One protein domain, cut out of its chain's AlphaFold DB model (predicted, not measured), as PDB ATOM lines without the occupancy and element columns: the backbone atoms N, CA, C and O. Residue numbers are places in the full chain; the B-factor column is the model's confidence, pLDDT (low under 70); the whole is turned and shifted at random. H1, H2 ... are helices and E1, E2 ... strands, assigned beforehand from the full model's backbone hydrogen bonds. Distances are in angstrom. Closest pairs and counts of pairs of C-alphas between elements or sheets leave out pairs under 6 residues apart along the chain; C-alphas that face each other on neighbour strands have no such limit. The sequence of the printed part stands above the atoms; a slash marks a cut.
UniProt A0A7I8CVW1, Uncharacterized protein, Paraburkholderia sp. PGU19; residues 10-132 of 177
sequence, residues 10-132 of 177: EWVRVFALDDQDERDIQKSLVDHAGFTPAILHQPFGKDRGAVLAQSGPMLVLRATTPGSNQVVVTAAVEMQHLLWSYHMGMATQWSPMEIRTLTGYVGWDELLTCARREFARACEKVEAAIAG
ATOM      1  N   GLU A  10     -39.432  43.589  53.366       91.56
ATOM      2  CA  GLU A  10     -38.955  42.876  52.184       91.56
ATOM      3  C   GLU A  10     -39.609  43.359  50.880       91.56
ATOM      4  O   GLU A  10     -39.044  43.156  49.807       91.56
ATOM      5  N   TRP A  11     -40.753  44.042  50.978       93.88
ATOM      6  CA  TRP A  11     -41.497  44.618  49.852       93.88
ATOM      7  C   TRP A  11     -41.256  46.116  49.680       93.88
ATOM      8  O   TRP A  11     -42.055  46.812  49.055       93.88
ATOM      9  N   VAL A  12     -40.176  46.626  50.272       94.12
ATOM     10  CA  VAL A  12     -39.858  48.051  50.300       94.12
ATOM     11  C   VAL A  12     -38.383  48.231  49.989       94.12
ATOM     12  O   VAL A  12     -37.513  47.708  50.688       94.12
ATOM     13  N   ARG A  13     -38.080  49.013  48.955       95.88
ATOM     14  CA  ARG A  13     -36.709  49.424  48.642       95.88
ATOM     15  C   ARG A  13     -36.640  50.938  48.566       95.88
ATOM     16  O   ARG A  13     -37.379  51.541  47.799       95.88
ATOM     17  N   VAL A  14     -35.763  51.533  49.368       94.38
ATOM     18  CA  VAL A  14     -35.514  52.980  49.399       94.38
ATOM     19  C   VAL A  14     -34.272  53.279  48.567       94.38
ATOM     20  O   VAL A  14     -33.265  52.589  48.715       94.38
ATOM     21  N   PHE A  15     -34.337  54.327  47.753       95.12
ATOM     22  CA  PHE A  15     -33.218  54.857  46.987       95.12
ATOM     23  C   PHE A  15     -33.035  56.344  47.298       95.12
ATOM     24  O   PHE A  15     -34.011  57.100  47.357       95.12
ATOM     25  N   ALA A  16     -31.788  56.760  47.511       93.25
ATOM     26  CA  ALA A  16     -31.428  58.171  47.562       93.25
ATOM     27  C   ALA A  16     -31.323  58.715  46.135       93.25
ATOM     28  O   ALA A  16     -30.856  58.008  45.245       93.25
ATOM     29  N   LEU A  17     -31.790  59.944  45.925       88.38
ATOM     30  CA  LEU A  17     -31.728  60.598  44.618       88.38
ATOM     31  C   LEU A  17     -30.534  61.547  44.467       88.38
ATOM     32  O   LEU A  17     -30.330  62.063  43.376       88.38
ATOM     33  N   ASP A  18     -29.760  61.777  45.531       83.38
ATOM     34  CA  ASP A  18     -28.649  62.734  45.589       83.38
ATOM     35  C   ASP A  18     -29.014  64.087  44.943       83.38
ATOM     36  O   ASP A  18     -29.786  64.838  45.545       83.38
ATOM     37  N   ASP A  19     -28.535  64.362  43.725       80.56
ATOM     38  CA  ASP A  19     -28.773  65.603  42.965       80.56
ATOM     39  C   ASP A  19     -29.774  65.453  41.795       80.56
ATOM     40  O   ASP A  19     -30.006  66.405  41.049       80.56
ATOM     41  N   GLN A  20     -30.358  64.268  41.588       84.19
ATOM     42  CA  GLN A  20     -31.276  64.003  40.475       84.19
ATOM     43  C   GLN A  20     -32.673  64.592  40.726       84.19
ATOM     44  O   GLN A  20     -33.220  64.483  41.829       84.19
ATOM     45  N   ASP A  21     -33.279  65.169  39.679       88.50
ATOM     46  CA  ASP A  21     -34.669  65.634  39.704       88.50
ATOM     47  C   ASP A  21     -35.629  64.439  39.557       88.50
ATOM     48  O   ASP A  21     -35.511  63.596  38.664       88.50
ATOM     49  N   GLU A  22     -36.630  64.382  40.431       88.44
ATOM     50  CA  GLU A  22     -37.706  63.390  40.398       88.44
ATOM     51  C   GLU A  22     -38.417  63.305  39.035       88.44
ATOM     52  O   GLU A  22     -38.855  62.224  38.633       88.44
ATOM     53  N   ARG A  23     -38.534  64.424  38.311       89.81
ATOM     54  CA  ARG A  23     -39.189  64.493  37.000       89.81
ATOM     55  C   ARG A  23     -38.356  63.820  35.925       89.81
ATOM     56  O   ARG A  23     -38.923  63.146  35.066       89.81
ATOM     57  N   ASP A  24     -37.038  63.960  35.997       92.56
ATOM     58  CA  ASP A  24     -36.120  63.313  35.062       92.56
ATOM     59  C   ASP A  24     -36.128  61.798  35.275       92.56
ATOM     60  O   ASP A  24     -36.203  61.030  34.314       92.56
ATOM     61  N   ILE A  25     -36.198  61.357  36.534       93.81
ATOM     62  CA  ILE A  25     -36.357  59.939  36.878       93.81
ATOM     63  C   ILE A  25     -37.701  59.404  36.386       93.81
ATOM     64  O   ILE A  25     -37.748  58.344  35.761       93.81
ATOM     65  N   GLN A  26     -38.801  60.126  36.635       94.88
ATOM     66  CA  GLN A  26     -40.124  59.739  36.143       94.88
ATOM     67  C   GLN A  26     -40.103  59.578  34.624       94.88
ATOM     68  O   GLN A  26     -40.551  58.554  34.109       94.88
ATOM     69  N   LYS A  27     -39.546  60.565  33.919       94.50
ATOM     70  CA  LYS A  27     -39.426  60.549  32.465       94.50
ATOM     71  C   LYS A  27     -38.596  59.361  31.989       94.50
ATOM     72  O   LYS A  27     -39.068  58.608  31.147       94.50
ATOM     73  N   SER A  28     -37.425  59.123  32.579       94.69
ATOM     74  CA  SER A  28     -36.580  57.974  32.238       94.69
ATOM     75  C   SER A  28     -37.298  56.638  32.448       94.69
ATOM     76  O   SER A  28     -37.156  55.724  31.636       94.69
ATOM     77  N   LEU A  29     -38.068  56.487  33.528       95.75
ATOM     78  CA  LEU A  29     -38.815  55.257  33.807       95.75
ATOM     79  C   LEU A  29     -39.943  55.024  32.797       95.75
ATOM     80  O   LEU A  29     -40.183  53.884  32.389       95.75
ATOM     81  N   VAL A  30     -40.630  56.091  32.396       95.44
ATOM     82  CA  VAL A  30     -41.717  56.035  31.415       95.44
ATOM     83  C   VAL A  30     -41.159  55.755  30.021       95.44
ATOM     84  O   VAL A  30     -41.531  54.755  29.406       95.44
ATOM     85  N   ASP A  31     -40.205  56.567  29.568       94.31
ATOM     86  CA  ASP A  31     -39.677  56.541  28.202       94.31
ATOM     87  C   ASP A  31     -38.835  55.288  27.914       94.31
ATOM     88  O   ASP A  31     -38.762  54.831  26.771       94.31
ATOM     89  N   HIS A  32     -38.169  54.719  28.927       94.50
ATOM     90  CA  HIS A  32     -37.192  53.640  28.719       94.50
ATOM     91  C   HIS A  32     -37.527  52.337  29.443       94.50
ATOM     92  O   HIS A  32     -37.016  51.279  29.079       94.50
ATOM     93  N   ALA A  33     -38.396  52.372  30.455       93.44
ATOM     94  CA  ALA A  33     -38.640  51.220  31.318       93.44
ATOM     95  C   ALA A  33     -40.102  50.735  31.307       93.44
ATOM     96  O   ALA A  33     -40.403  49.724  31.960       93.44
ATOM     97  N   GLY A  34     -40.982  51.391  30.540       92.81
ATOM     98  CA  GLY A  34     -42.388  51.013  30.375       92.81
ATOM     99  C   GLY A  34     -43.228  51.241  31.629       92.81
ATOM    100  O   GLY A  34     -44.178  50.498  31.875       92.81
ATOM    101  N   PHE A  35     -42.839  52.204  32.467       96.25
ATOM    102  CA  PHE A  35     -43.679  52.652  33.571       96.25
ATOM    103  C   PHE A  35     -44.759  53.596  33.046       96.25
ATOM    104  O   PHE A  35     -44.575  54.297  32.054       96.25
ATOM    105  N   THR A  36     -45.874  53.660  33.758       96.06
ATOM    106  CA  THR A  36     -46.913  54.664  33.547       96.06
ATOM    107  C   THR A  36     -46.659  55.840  34.494       96.06
ATOM    108  O   THR A  36     -46.398  55.609  35.683       96.06
ATOM    109  N   PRO A  37     -46.732  57.098  34.022       95.00
ATOM    110  CA  PRO A  37     -46.634  58.256  34.902       95.00
ATOM    111  C   PRO A  37     -47.856  58.325  35.825       95.00
ATOM    112  O   PRO A  37     -48.972  57.990  35.426       95.00
ATOM    113  N   ALA A  38     -47.661  58.798  37.052       89.25
ATOM    114  CA  ALA A  38     -48.738  58.978  38.017       89.25
ATOM    115  C   ALA A  38     -48.875  60.442  38.452       89.25
ATOM    116  O   ALA A  38     -47.920  61.216  38.459       89.25
ATOM    117  N   ILE A  39     -50.090  60.813  38.856       83.75
ATOM    118  CA  ILE A  39     -50.468  62.181  39.250       83.75
ATOM    119  C   ILE A  39     -50.101  62.542  40.704       83.75
ATOM    120  O   ILE A  39     -50.806  63.324  41.335       83.75
ATOM    121  N   LEU A  40     -49.031  61.968  41.267       84.00
ATOM    122  CA  LEU A  40     -48.564  62.257  42.636       84.00
ATOM    123  C   LEU A  40     -49.643  62.080  43.728       84.00
ATOM    124  O   LEU A  40     -49.644  62.780  44.742       84.00
ATOM    125  N   HIS A  41     -50.552  61.121  43.548       91.12
ATOM    126  CA  HIS A  41     -51.521  60.743  44.580       91.12
ATOM    127  C   HIS A  41     -50.841  59.954  45.717       91.12
ATOM    128  O   HIS A  41     -49.743  59.427  45.548       91.12
ATOM    129  N   GLN A  42     -51.479  59.880  46.889       91.69
ATOM    130  CA  GLN A  42     -50.897  59.308  48.114       91.69
ATOM    131  C   GLN A  42     -51.718  58.101  48.603       91.69
ATOM    132  O   GLN A  42     -52.533  58.241  49.517       91.69
ATOM    133  N   PRO A  43     -51.537  56.909  48.006       90.81
ATOM    134  CA  PRO A  43     -52.401  55.756  48.265       90.81
ATOM    135  C   PRO A  43     -52.253  55.198  49.689       90.81
ATOM    136  O   PRO A  43     -53.178  54.595  50.219       90.81
ATOM    137  N   PHE A  44     -51.120  55.459  50.347       89.56
ATOM    138  CA  PHE A  44     -50.860  55.061  51.736       89.56
ATOM    139  C   PHE A  44     -51.178  56.167  52.754       89.56
ATOM    140  O   PHE A  44     -50.827  56.058  53.927       89.56
ATOM    141  N   GLY A  45     -51.836  57.242  52.313       87.75
ATOM    142  CA  GLY A  45     -52.157  58.400  53.132       87.75
ATOM    143  C   GLY A  45     -51.050  59.452  53.177       87.75
ATOM    144  O   GLY A  45     -49.966  59.307  52.603       87.75
ATOM    145  N   LYS A  46     -51.356  60.550  53.871       85.75
ATOM    146  CA  LYS A  46     -50.472  61.710  53.967       85.75
ATOM    147  C   LYS A  46     -49.120  61.329  54.570       85.75
ATOM    148  O   LYS A  46     -49.040  60.521  55.490       85.75
ATOM    149  N   ASP A  47     -48.058  61.925  54.033       84.00
ATOM    150  CA  ASP A  47     -46.675  61.755  54.491       84.00
ATOM    151  C   ASP A  47     -46.079  60.348  54.278       84.00
ATOM    152  O   ASP A  47     -44.955  60.083  54.702       84.00
ATOM    153  N   ARG A  48     -46.780  59.459  53.554       86.50
ATOM    154  CA  ARG A  48     -46.315  58.105  53.179       86.50
ATOM    155  C   ARG A  48     -45.796  58.000  51.741       86.50
ATOM    156  O   ARG A  48     -45.640  56.902  51.208       86.50
ATOM    157  N   GLY A  49     -45.486  59.147  51.151       90.38
ATOM    158  CA  GLY A  49     -45.002  59.273  49.787       90.38
ATOM    159  C   GLY A  49     -46.117  59.456  48.761       90.38
ATOM    160  O   GLY A  49     -47.281  59.142  49.008       90.38
ATOM    161  N   ALA A  50     -45.746  60.011  47.611       93.12
ATOM    162  CA  ALA A  50     -46.644  60.276  46.491       93.12
ATOM    163  C   ALA A  50     -46.200  59.475  45.265       93.12
ATOM    164  O   ALA A  50     -45.004  59.405  44.993       93.12
ATOM    165  N   VAL A  51     -47.137  58.875  44.530       95.19
ATOM    166  CA  VAL A  51     -46.810  58.019  43.380       95.19
ATOM    167  C   VAL A  51     -46.253  58.862  42.241       95.19
ATOM    168  O   VAL A  51     -46.962  59.680  41.660       95.19
ATOM    169  N   LEU A  52     -44.985  58.624  41.925       95.44
ATOM    170  CA  LEU A  52     -44.275  59.192  40.788       95.44
ATOM    171  C   LEU A  52     -44.554  58.363  39.529       95.44
ATOM    172  O   LEU A  52     -44.937  58.897  38.494       95.44
ATOM    173  N   ALA A  53     -44.403  57.044  39.613       97.00
ATOM    174  CA  ALA A  53     -44.578  56.146  38.479       97.00
ATOM    175  C   ALA A  53     -45.075  54.772  38.937       97.00
ATOM    176  O   ALA A  53     -44.943  54.415  40.110       97.00
ATOM    177  N   GLN A  54     -45.627  53.993  38.012       96.38
ATOM    178  CA  GLN A  54     -46.149  52.656  38.289       96.38
ATOM    179  C   GLN A  54     -45.762  51.670  37.184       96.38
ATOM    180  O   GLN A  54     -45.801  52.007  36.006       96.38
ATOM    181  N   SER A  55     -45.429  50.435  37.554       95.12
ATOM    182  CA  SER A  55     -45.258  49.316  36.624       95.12
ATOM    183  C   SER A  55     -46.024  48.113  37.162       95.12
ATOM    184  O   SER A  55     -45.640  47.529  38.175       95.12
ATOM    185  N   GLY A  56     -47.148  47.782  36.522       91.75
ATOM    186  CA  GLY A  56     -48.063  46.756  37.026       91.75
ATOM    187  C   GLY A  56     -48.491  47.048  38.478       91.75
ATOM    188  O   GLY A  56     -48.899  48.177  38.765       91.75
ATOM    189  N   PRO A  57     -48.384  46.084  39.409       92.62
ATOM    190  CA  PRO A  57     -48.690  46.261  40.827       92.62
ATOM    191  C   PRO A  57     -47.557  46.921  41.635       92.62
ATOM    192  O   PRO A  57     -47.643  46.956  42.860       92.62
ATOM    193  N   MET A  58     -46.492  47.425  40.999       96.50
ATOM    194  CA  MET A  58     -45.363  48.073  41.674       96.50
ATOM    195  C   MET A  58     -45.421  49.591  41.506       96.50
ATOM    196  O   MET A  58     -45.569  50.109  40.400       96.50
ATOM    197  N   LEU A  59     -45.269  50.306  42.614       96.44
ATOM    198  CA  LEU A  59     -45.299  51.758  42.706       96.44
ATOM    199  C   LEU A  59     -43.902  52.299  42.999       96.44
ATOM    200  O   LEU A  59     -43.187  51.768  43.847       96.44
ATOM    201  N   VAL A  60     -43.562  53.409  42.347       96.75
ATOM    202  CA  VAL A  60     -42.433  54.271  42.704       96.75
ATOM    203  C   VAL A  60     -43.007  55.499  43.388       96.75
ATOM    204  O   VAL A  60     -43.731  56.284  42.777       96.75
ATOM    205  N   LEU A  61     -42.715  55.651  44.670       95.44
ATOM    206  CA  LEU A  61     -43.182  56.739  45.509       95.44
ATOM    207  C   LEU A  61     -42.043  57.718  45.746       95.44
ATOM    208  O   LEU A  61     -40.972  57.310  46.177       95.44
ATOM    209  N   ARG A  62     -42.276  59.012  45.566       93.38
ATOM    210  CA  ARG A  62     -41.366  60.035  46.083       93.38
ATOM    211  C   ARG A  62     -41.642  60.313  47.552       93.38
ATOM    212  O   ARG A  62     -42.793  60.237  47.995       93.38
ATOM    213  N   ALA A  63     -40.620  60.706  48.298       90.50
ATOM    214  CA  ALA A  63     -40.813  61.225  49.639       90.50
ATOM    215  C   ALA A  63     -41.575  62.559  49.576       90.50
ATOM    216  O   ALA A  63     -41.339  63.398  48.713       90.50
ATOM    217  N   THR A  64     -42.512  62.768  50.498       86.81
ATOM    218  CA  THR A  64     -43.272  64.029  50.602       86.81
ATOM    219  C   THR A  64     -42.813  64.885  51.777       86.81
ATOM    220  O   THR A  64     -43.327  65.978  51.990       86.81
ATOM    221  N   THR A  65     -41.857  64.388  52.565       84.81
ATOM    222  CA  THR A  65     -41.271  65.130  53.681       84.81
ATOM    223  C   THR A  65     -40.321  66.199  53.140       84.81
ATOM    224  O   THR A  65     -39.447  65.857  52.342       84.81
ATOM    225  N   PRO A  66     -40.437  67.466  53.580       80.44
ATOM    226  CA  PRO A  66     -39.526  68.528  53.160       80.44
ATOM    227  C   PRO A  66     -38.056  68.152  53.381       80.44
ATOM    228  O   PRO A  66     -37.706  67.611  54.429       80.44
ATOM    229  N   GLY A  67     -37.202  68.426  52.391       80.75
ATOM    230  CA  GLY A  67     -35.765  68.123  52.438       80.75
ATOM    231  C   GLY A  67     -35.400  66.649  52.231       80.75
ATOM    232  O   GLY A  67     -34.221  66.311  52.237       80.75
ATOM    233  N   SER A  68     -36.378  65.758  52.039       84.12
ATOM    234  CA  SER A  68     -36.117  64.359  51.704       84.12
ATOM    235  C   SER A  68     -36.013  64.197  50.191       84.12
ATOM    236  O   SER A  68     -37.014  64.356  49.498       84.12
ATOM    237  N   ASN A  69     -34.824  63.847  49.694       88.94
ATOM    238  CA  ASN A  69     -34.618  63.501  48.286       88.94
ATOM    239  C   ASN A  69     -34.473  61.981  48.118       88.94
ATOM    240  O   ASN A  69     -33.374  61.439  47.991       88.94
ATOM    241  N   GLN A  70     -35.592  61.272  48.260       93.06
ATOM    242  CA  GLN A  70     -35.635  59.812  48.222       93.06
ATOM    243  C   GLN A  70     -36.858  59.324  47.458       93.06
ATOM    244  O   GLN A  70     -37.939  59.920  47.541       93.06
ATOM    245  N   VAL A  71     -36.704  58.179  46.803       94.31
ATOM    246  CA  VAL A  71     -37.812  57.404  46.241       94.31
ATOM    247  C   VAL A  71     -37.876  56.028  46.878       94.31
ATOM    248  O   VAL A  71     -36.883  55.498  47.374       94.31
ATOM    249  N   VAL A  72     -39.063  55.440  46.869       94.94
ATOM    250  CA  VAL A  72     -39.323  54.089  47.344       94.94
ATOM    251  C   VAL A  72     -40.030  53.290  46.279       94.94
ATOM    252  O   VAL A  72     -41.019  53.743  45.715       94.94
ATOM    253  N   VAL A  73     -39.557  52.071  46.063       96.38
ATOM    254  CA  VAL A  73     -40.293  51.046  45.333       96.38
ATOM    255  C   VAL A  73     -41.052  50.195  46.337       96.38
ATOM    256  O   VAL A  73     -40.475  49.722  47.320       96.38
ATOM    257  N   THR A  74     -42.347  50.019  46.101       96.25
ATOM    258  CA  THR A  74     -43.231  49.207  46.940       96.25
ATOM    259  C   THR A  74     -44.382  48.638  46.117       96.25
ATOM    260  O   THR A  74     -44.701  49.165  45.055       96.25
ATOM    261  N   ALA A  75     -45.023  47.571  46.585       95.31
ATOM    262  CA  ALA A  75     -46.248  47.080  45.956       95.31
ATOM    263  C   ALA A  75     -47.440  48.031  46.199       95.31
ATOM    264  O   ALA A  75     -47.471  48.745  47.203       95.31
ATOM    265  N   ALA A  76     -48.431  48.023  45.305       94.00
ATOM    266  CA  ALA A  76     -49.688  48.760  45.448       94.00
ATOM    267  C   ALA A  76     -50.505  48.282  46.662       94.00
ATOM    268  O   ALA A  76     -50.259  47.201  47.195       94.00
ATOM    269  N   VAL A  77     -51.478  49.082  47.110       92.69
ATOM    270  CA  VAL A  77     -52.202  48.864  48.379       92.69
ATOM    271  C   VAL A  77     -52.878  47.492  48.432       92.69
ATOM    272  O   VAL A  77     -52.750  46.770  49.417       92.69
ATOM    273  N   GLU A  78     -53.552  47.098  47.360       92.56
ATOM    274  CA  GLU A  78     -54.256  45.821  47.255       92.56
ATOM    275  C   GLU A  78     -53.271  44.648  47.335       92.56
ATOM    276  O   GLU A  78     -53.485  43.689  48.078       92.56
ATOM    277  N   MET A  79     -52.141  44.763  46.633       94.69
ATOM    278  CA  MET A  79     -51.068  43.771  46.664       94.69
ATOM    279  C   MET A  79     -50.409  43.704  48.053       94.69
ATOM    280  O   MET A  79     -50.137  42.614  48.548       94.69
ATOM    281  N   GLN A  80     -50.212  44.841  48.725       94.38
ATOM    282  CA  GLN A  80     -49.692  44.901  50.096       94.38
ATOM    283  C   GLN A  80     -50.585  44.132  51.076       94.38
ATOM    284  O   GLN A  80     -50.074  43.392  51.914       94.38
ATOM    285  N   HIS A  81     -51.909  44.272  50.960       93.25
ATOM    286  CA  HIS A  81     -52.850  43.532  51.800       93.25
ATOM    287  C   HIS A  81     -52.778  42.023  51.556       93.25
ATOM    288  O   HIS A  81     -52.729  41.262  52.519       93.25
ATOM    289  N   LEU A  82     -52.705  41.587  50.296       95.62
ATOM    290  CA  LEU A  82     -52.598  40.166  49.956       95.62
ATOM    291  C   LEU A  82     -51.285  39.553  50.455       95.62
ATOM    292  O   LEU A  82     -51.293  38.500  51.092       95.62
ATOM    293  N   LEU A  83     -50.159  40.228  50.218       95.62
ATOM    294  CA  LEU A  83     -48.843  39.781  50.675       95.62
ATOM    295  C   LEU A  83     -48.774  39.694  52.204       95.62
ATOM    296  O   LEU A  83     -48.291  38.697  52.745       95.62
ATOM    297  N   TRP A  84     -49.326  40.692  52.899       94.75
ATOM    298  CA  TRP A  84     -49.452  40.664  54.353       94.75
ATOM    299  C   TRP A  84     -50.329  39.502  54.833       94.75
ATOM    300  O   TRP A  84     -49.913  38.743  55.709       94.75
ATOM    301  N   SER A  85     -51.515  39.309  54.243       94.50
ATOM    302  CA  SER A  85     -52.405  38.197  54.596       94.50
ATOM    303  C   SER A  85     -51.725  36.845  54.415       94.50
ATOM    304  O   SER A  85     -51.864  35.979  55.276       94.50
ATOM    305  N   TYR A  86     -50.963  36.665  53.335       94.75
ATOM    306  CA  TYR A  86     -50.199  35.444  53.116       94.75
ATOM    307  C   TYR A  86     -49.153  35.229  54.217       94.75
ATOM    308  O   TYR A  86     -49.107  34.157  54.820       94.75
ATOM    309  N   HIS A  87     -48.356  36.257  54.531       93.06
ATOM    310  CA  HIS A  87     -47.312  36.176  55.557       93.06
ATOM    311  C   HIS A  87     -47.870  35.878  56.957       93.06
ATOM    312  O   HIS A  87     -47.268  35.132  57.724       93.06
ATOM    313  N   MET A  88     -49.056  36.401  57.269       94.44
ATOM    314  CA  MET A  88     -49.739  36.178  58.546       94.44
ATOM    315  C   MET A  88     -50.517  34.852  58.619       94.44
ATOM    316  O   MET A  88     -51.241  34.624  59.587       94.44
ATOM    317  N   GLY A  89     -50.414  33.979  57.610       94.19
ATOM    318  CA  GLY A  89     -51.130  32.697  57.583       94.19
ATOM    319  C   GLY A  89     -52.635  32.823  57.325       94.19
ATOM    320  O   GLY A  89     -53.391  31.896  57.597       94.19
ATOM    321  N   MET A  90     -53.083  33.956  56.782       94.50
ATOM    322  CA  MET A  90     -54.483  34.258  56.460       94.50
ATOM    323  C   MET A  90     -54.793  34.114  54.964       94.50
ATOM    324  O   MET A  90     -55.782  34.652  54.472       94.50
ATOM    325  N   ALA A  91     -53.970  33.364  54.224       93.31
ATOM    326  CA  ALA A  91     -54.150  33.135  52.790       93.31
ATOM    327  C   ALA A  91     -55.531  32.539  52.443       93.31
ATOM    328  O   ALA A  91     -56.082  32.823  51.383       93.31
ATOM    329  N   THR A  92     -56.123  31.757  53.353       94.19
ATOM    330  CA  THR A  92     -57.438  31.119  53.172       94.19
ATOM    331  C   THR A  92     -58.620  32.088  53.238       94.19
ATOM    332  O   THR A  92     -59.736  31.678  52.939       94.19
ATOM    333  N   GLN A  93     -58.411  33.347  53.644       94.44
ATOM    334  CA  GLN A  93     -59.458  34.379  53.642       94.44
ATOM    335  C   GLN A  93     -59.757  34.917  52.240       94.44
ATOM    336  O   GLN A  93     -60.768  35.585  52.057       94.44
ATOM    337  N   TRP A  94     -58.890  34.624  51.270       95.00
ATOM    338  CA  TRP A  94     -58.991  35.135  49.913       95.00
ATOM    339  C   TRP A  94     -59.291  33.999  48.951       95.00
ATOM    340  O   TRP A  94     -58.535  33.029  48.837       95.00
ATOM    341  N   SER A  95     -60.393  34.128  48.226       95.62
ATOM    342  CA  SER A  95     -60.708  33.232  47.126       95.62
ATOM    343  C   SER A  95     -59.804  33.510  45.912       95.62
ATOM    344  O   SER A  95     -59.375  34.648  45.695       95.62
ATOM    345  N   PRO A  96     -59.564  32.511  45.040       95.06
ATOM    346  CA  PRO A  96     -58.854  32.730  43.778       95.06
ATOM    347  C   PRO A  96     -59.489  33.823  42.902       95.06
ATOM    348  O   PRO A  96     -58.791  34.571  42.222       95.06
ATOM    349  N   MET A  97     -60.819  33.960  42.947       96.38
ATOM    350  CA  MET A  97     -61.541  34.997  42.206       96.38
ATOM    351  C   MET A  97     -61.234  36.406  42.726       96.38
ATOM    352  O   MET A  97     -61.036  37.315  41.919       96.38
ATOM    353  N   GLU A  98     -61.165  36.599  44.045       95.69
ATOM    354  CA  GLU A  98     -60.785  37.888  44.640       95.69
ATOM    355  C   GLU A  98     -59.339  38.244  44.299       95.69
ATOM    356  O   GLU A  98     -59.078  39.360  43.855       95.69
ATOM    357  N   ILE A  99     -58.417  37.278  44.403       95.81
ATOM    358  CA  ILE A  99     -57.008  37.469  44.028       95.81
ATOM    359  C   ILE A  99     -56.903  37.929  42.572       95.81
ATOM    360  O   ILE A  99     -56.254  38.939  42.283       95.81
ATOM    361  N   ARG A 100     -57.604  37.244  41.664       94.94
ATOM    362  CA  ARG A 100     -57.627  37.593  40.242       94.94
ATOM    363  C   ARG A 100     -58.246  38.953  39.975       94.94
ATOM    364  O   ARG A 100     -57.754  39.677  39.118       94.94
ATOM    365  N   THR A 101     -59.289  39.319  40.708       93.62
ATOM    366  CA  THR A 101     -59.949  40.621  40.549       93.62
ATOM    367  C   THR A 101     -59.047  41.768  41.004       93.62
ATOM    368  O   THR A 101     -59.005  42.803  40.348       93.62
ATOM    369  N   LEU A 102     -58.299  41.580  42.094       91.62
ATOM    370  CA  LEU A 102     -57.429  42.613  42.660       91.62
ATOM    371  C   LEU A 102     -56.090  42.751  41.927       91.62
ATOM    372  O   LEU A 102     -55.524  43.840  41.898       91.62
ATOM    373  N   THR A 103     -55.559  41.659  41.373       91.69
ATOM    374  CA  THR A 103     -54.167  41.623  40.878       91.69
ATOM    375  C   THR A 103     -54.009  41.132  39.445       91.69
ATOM    376  O   THR A 103     -52.947  41.305  38.858       91.69
ATOM    377  N   GLY A 104     -55.038  40.505  38.874       92.25
ATOM    378  CA  GLY A 104     -54.967  39.828  37.580       92.25
ATOM    379  C   GLY A 104     -54.389  38.408  37.627       92.25
ATOM    380  O   GLY A 104     -54.573  37.673  36.657       92.25
ATOM    381  N   TYR A 105     -53.758  37.983  38.730       94.81
ATOM    382  CA  TYR A 105     -53.177  36.639  38.862       94.81
ATOM    383  C   TYR A 105     -54.214  35.581  39.239       94.81
ATOM    384  O   TYR A 105     -55.171  35.854  39.958       94.81
ATOM    385  N   VAL A 106     -54.019  34.342  38.792       93.62
ATOM    386  CA  VAL A 106     -54.998  33.258  38.966       93.62
ATOM    387  C   VAL A 106     -55.108  32.791  40.423       93.62
ATOM    388  O   VAL A 106     -56.168  32.326  40.844       93.62
ATOM    389  N   GLY A 107     -54.043  32.922  41.213       94.62
ATOM    390  CA  GLY A 107     -54.027  32.507  42.614       94.62
ATOM    391  C   GLY A 107     -52.705  32.816  43.310       94.62
ATOM    392  O   GLY A 107     -51.854  33.518  42.765       94.62
ATOM    393  N   TRP A 108     -52.535  32.277  44.518       96.06
ATOM    394  CA  TRP A 108     -51.398  32.582  45.392       96.06
ATOM    395  C   TRP A 108     -50.032  32.242  44.788       96.06
ATOM    396  O   TRP A 108     -49.135  33.078  44.845       96.06
ATOM    397  N   ASP A 109     -49.867  31.064  44.187       94.88
ATOM    398  CA  ASP A 109     -48.560  30.625  43.674       94.88
ATOM    399  C   ASP A 109     -48.044  31.537  42.552       94.88
ATOM    400  O   ASP A 109     -46.885  31.974  42.561       94.88
ATOM    401  N   GLU A 110     -48.925  31.871  41.606       95.56
ATOM    402  CA  GLU A 110     -48.618  32.809  40.530       95.56
ATOM    403  C   GLU A 110     -48.372  34.209  41.092       95.56
ATOM    404  O   GLU A 110     -47.353  34.818  40.767       95.56
ATOM    405  N   LEU A 111     -49.245  34.689  41.985       96.19
ATOM    406  CA  LEU A 111     -49.111  36.002  42.610       96.19
ATOM    407  C   LEU A 111     -47.757  36.152  43.298       96.19
ATOM    408  O   LEU A 111     -47.053  37.121  43.039       96.19
ATOM    409  N   LEU A 112     -47.357  35.208  44.149       95.94
ATOM    410  CA  LEU A 112     -46.118  35.314  44.924       95.94
ATOM    411  C   LEU A 112     -44.879  35.263  44.030       95.94
ATOM    412  O   LEU A 112     -43.919  36.006  44.254       95.94
ATOM    413  N   THR A 113     -44.901  34.405  43.010       95.88
ATOM    414  CA  THR A 113     -43.797  34.272  42.054       95.88
ATOM    415  C   THR A 113     -43.659  35.537  41.209       95.88
ATOM    416  O   THR A 113     -42.568  36.103  41.094       95.88
ATOM    417  N   CYS A 114     -44.770  36.015  40.646       95.81
ATOM    418  CA  CYS A 114     -44.801  37.202  39.803       95.81
ATOM    419  C   CYS A 114     -44.497  38.471  40.605       95.81
ATOM    420  O   CYS A 114     -43.654  39.250  40.171       95.81
ATOM    421  N   ALA A 115     -45.071  38.635  41.800       95.44
ATOM    422  CA  ALA A 115     -44.838  39.796  42.654       95.44
ATOM    423  C   ALA A 115     -43.355  39.957  43.004       95.44
ATOM    424  O   ALA A 115     -42.813  41.050  42.862       95.44
ATOM    425  N   ARG A 116     -42.663  38.877  43.403       95.44
ATOM    426  CA  ARG A 116     -41.221  38.942  43.711       95.44
ATOM    427  C   ARG A 116     -40.402  39.359  42.495       95.44
ATOM    428  O   ARG A 116     -39.539  40.228  42.601       95.44
ATOM    429  N   ARG A 117     -40.685  38.752  41.338       96.75
ATOM    430  CA  ARG A 117     -40.001  39.056  40.076       96.75
ATOM    431  C   ARG A 117     -40.232  40.504  39.652       96.75
ATOM    432  O   ARG A 117     -39.293  41.185  39.255       96.75
ATOM    433  N   GLU A 118     -41.469  40.972  39.720       96.12
ATOM    434  CA  GLU A 118     -41.838  42.329  39.322       96.12
ATOM    435  C   GLU A 118     -41.288  43.377  40.284       96.12
ATOM    436  O   GLU A 118     -40.798  44.405  39.826       96.12
ATOM    437  N   PHE A 119     -41.279  43.094  41.587       97.31
ATOM    438  CA  PHE A 119     -40.658  43.960  42.584       97.31
ATOM    439  C   PHE A 119     -39.152  44.101  42.345       97.31
ATOM    440  O   PHE A 119     -38.645  45.221  42.288       97.31
ATOM    441  N   ALA A 120     -38.443  42.984  42.139       97.50
ATOM    442  CA  ALA A 120     -37.015  42.994  41.825       97.50
ATOM    443  C   ALA A 120     -36.733  43.778  40.535       97.50
ATOM    444  O   ALA A 120     -35.932  44.710  40.539       97.50
ATOM    445  N   ARG A 121     -37.484  43.494  39.466       97.06
ATOM    446  CA  ARG A 121     -37.365  44.196  38.182       97.06
ATOM    447  C   ARG A 121     -37.656  45.694  38.305       97.06
ATOM    448  O   ARG A 121     -37.019  46.498  37.631       97.06
ATOM    449  N   ALA A 122     -38.637  46.088  39.116       97.56
ATOM    450  CA  ALA A 122     -38.933  47.495  39.360       97.56
ATOM    451  C   ALA A 122     -37.782  48.178  40.113       97.56
ATOM    452  O   ALA A 122     -37.388  49.276  39.728       97.56
ATOM    453  N   CYS A 123     -37.207  47.515  41.121       97.62
ATOM    454  CA  CYS A 123     -36.033  48.009  41.841       97.62
ATOM    455  C   CYS A 123     -34.836  48.207  40.905       97.62
ATOM    456  O   CYS A 123     -34.274  49.294  40.885       97.62
ATOM    457  N   GLU A 124     -34.500  47.204  40.089       97.31
ATOM    458  CA  GLU A 124     -33.395  47.272  39.119       97.31
ATOM    459  C   GLU A 124     -33.569  48.434  38.133       97.31
ATOM    460  O   GLU A 124     -32.625  49.163  37.839       97.31
ATOM    461  N   LYS A 125     -34.793  48.645  37.637       96.94
ATOM    462  CA  LYS A 125     -35.089  49.750  36.719       96.94
ATOM    463  C   LYS A 125     -34.996  51.112  37.400       96.94
ATOM    464  O   LYS A 125     -34.491  52.044  36.788       96.94
ATOM    465  N   VAL A 126     -35.461  51.247  38.642       96.75
ATOM    466  CA  VAL A 126     -35.318  52.504  39.396       96.75
ATOM    467  C   VAL A 126     -33.852  52.792  39.697       96.75
ATOM    468  O   VAL A 126     -33.410  53.916  39.491       96.75
ATOM    469  N   GLU A 127     -33.080  51.787  40.097       96.44
ATOM    470  CA  GLU A 127     -31.638  51.922  40.307       96.44
ATOM    471  C   GLU A 127     -30.922  52.361  39.023       96.44
ATOM    472  O   GLU A 127     -30.154  53.321  39.033       96.44
ATOM    473  N   ALA A 128     -31.245  51.731  37.888       95.31
ATOM    474  CA  ALA A 128     -30.714  52.124  36.586       95.31
ATOM    475  C   ALA A 128     -31.150  53.539  36.164       95.31
ATOM    476  O   ALA A 128     -30.361  54.236  35.529       95.31
ATOM    477  N   ALA A 129     -32.365  53.977  36.517       95.00
ATOM    478  CA  ALA A 129     -32.845  55.336  36.238       95.00
ATOM    479  C   ALA A 129     -32.013  56.364  36.999       95.00
ATOM    480  O   ALA A 129     -31.535  57.329  36.412       95.00
ATOM    481  N   ILE A 130     -31.805  56.122  38.295       94.56
ATOM    482  CA  ILE A 130     -31.035  57.001  39.181       94.56
ATOM    483  C   ILE A 130     -29.573  57.066  38.733       94.56
ATOM    484  O   ILE A 130     -28.974  58.136  38.733       94.56
ATOM    485  N   ALA A 131     -29.012  55.938  38.293       93.12
ATOM    486  CA  ALA A 131     -27.658  55.878  37.756       93.12
ATOM    487  C   ALA A 131     -27.517  56.467  36.335       93.12
ATOM    488  O   ALA A 131     -26.404  56.513  35.817       93.12
ATOM    489  N   GLY A 132     -28.613  56.873  35.677       91.12
ATOM    490  CA  GLY A 132     -28.595  57.373  34.296       91.12
ATOM    491  C   GLY A 132     -28.303  56.304  33.232       91.12
ATOM    492  O   GLY A 132     -27.940  56.629  32.106       91.12
TER     493      GLY A 132
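This is residues 10 to 132 of the 177 residues of an uncharacterized protein of Paraburkholderia sp. PGU19 (UniProt A0A7I8CVW1). A strongly twisted four-stranded sheet is covered on one face by the long helix H4 and the shorter H1, making two layers, helices on one face of a sheet. H4 runs on beyond the sheet to a small helical end of H2 and H3. The printed 123 residues run E1 H1 E2 E3 E4 H2 H3 H4; the antiparallel sheet has the order E1 - E4 - E3 - E2, with E2 E3 E4 a meander, each strand the antiparallel neighbour of the one before. The class is mixed; the whole is compact, radius of gyration of the C-alphas 14.9 A, yet elongated, spanning 46 by 29 by 23 A.

Start at edge strand E1, residues 12 to 16: its N 13 is 3.0 A from O 73 of E4, residues 70 to 75. N 59 of E3, residues 58 to 62, is 2.8 A from O 74, and N 52 of E2, residues 50 to 55, is 2.8 A from O 60. H1, residues 22 to 33, is on the sheet along E2, height 9.2 A. H4, residues 108 to 130, is on the same face, height 7.8 A, along E4 at 13 degrees on the local plane; C-alphas 73 and 123 are closest, 6.3 A. Its residues 125 to 130 alone touch H1, closest C-alphas 25 and 129, 5.8 A. H2, residues 77 to 87, only grazes the sheet and forms a helical hairpin with H3, residues 96 to 103. In each helix every O i to N i+4 pair is within hydrogen-bond range.

Find C-alpha 12 at (-39.858, 48.051, 50.300), where E1 begins. H4 runs 32.4 A to C-alpha 130 at (-31.035, 57.001, 39.181).

The farthest C-alphas, Asp 19 and Thr 92, are 46.0 A apart. The printed part has no cut; H1 to E2 is the long link. No printed residue is under 70.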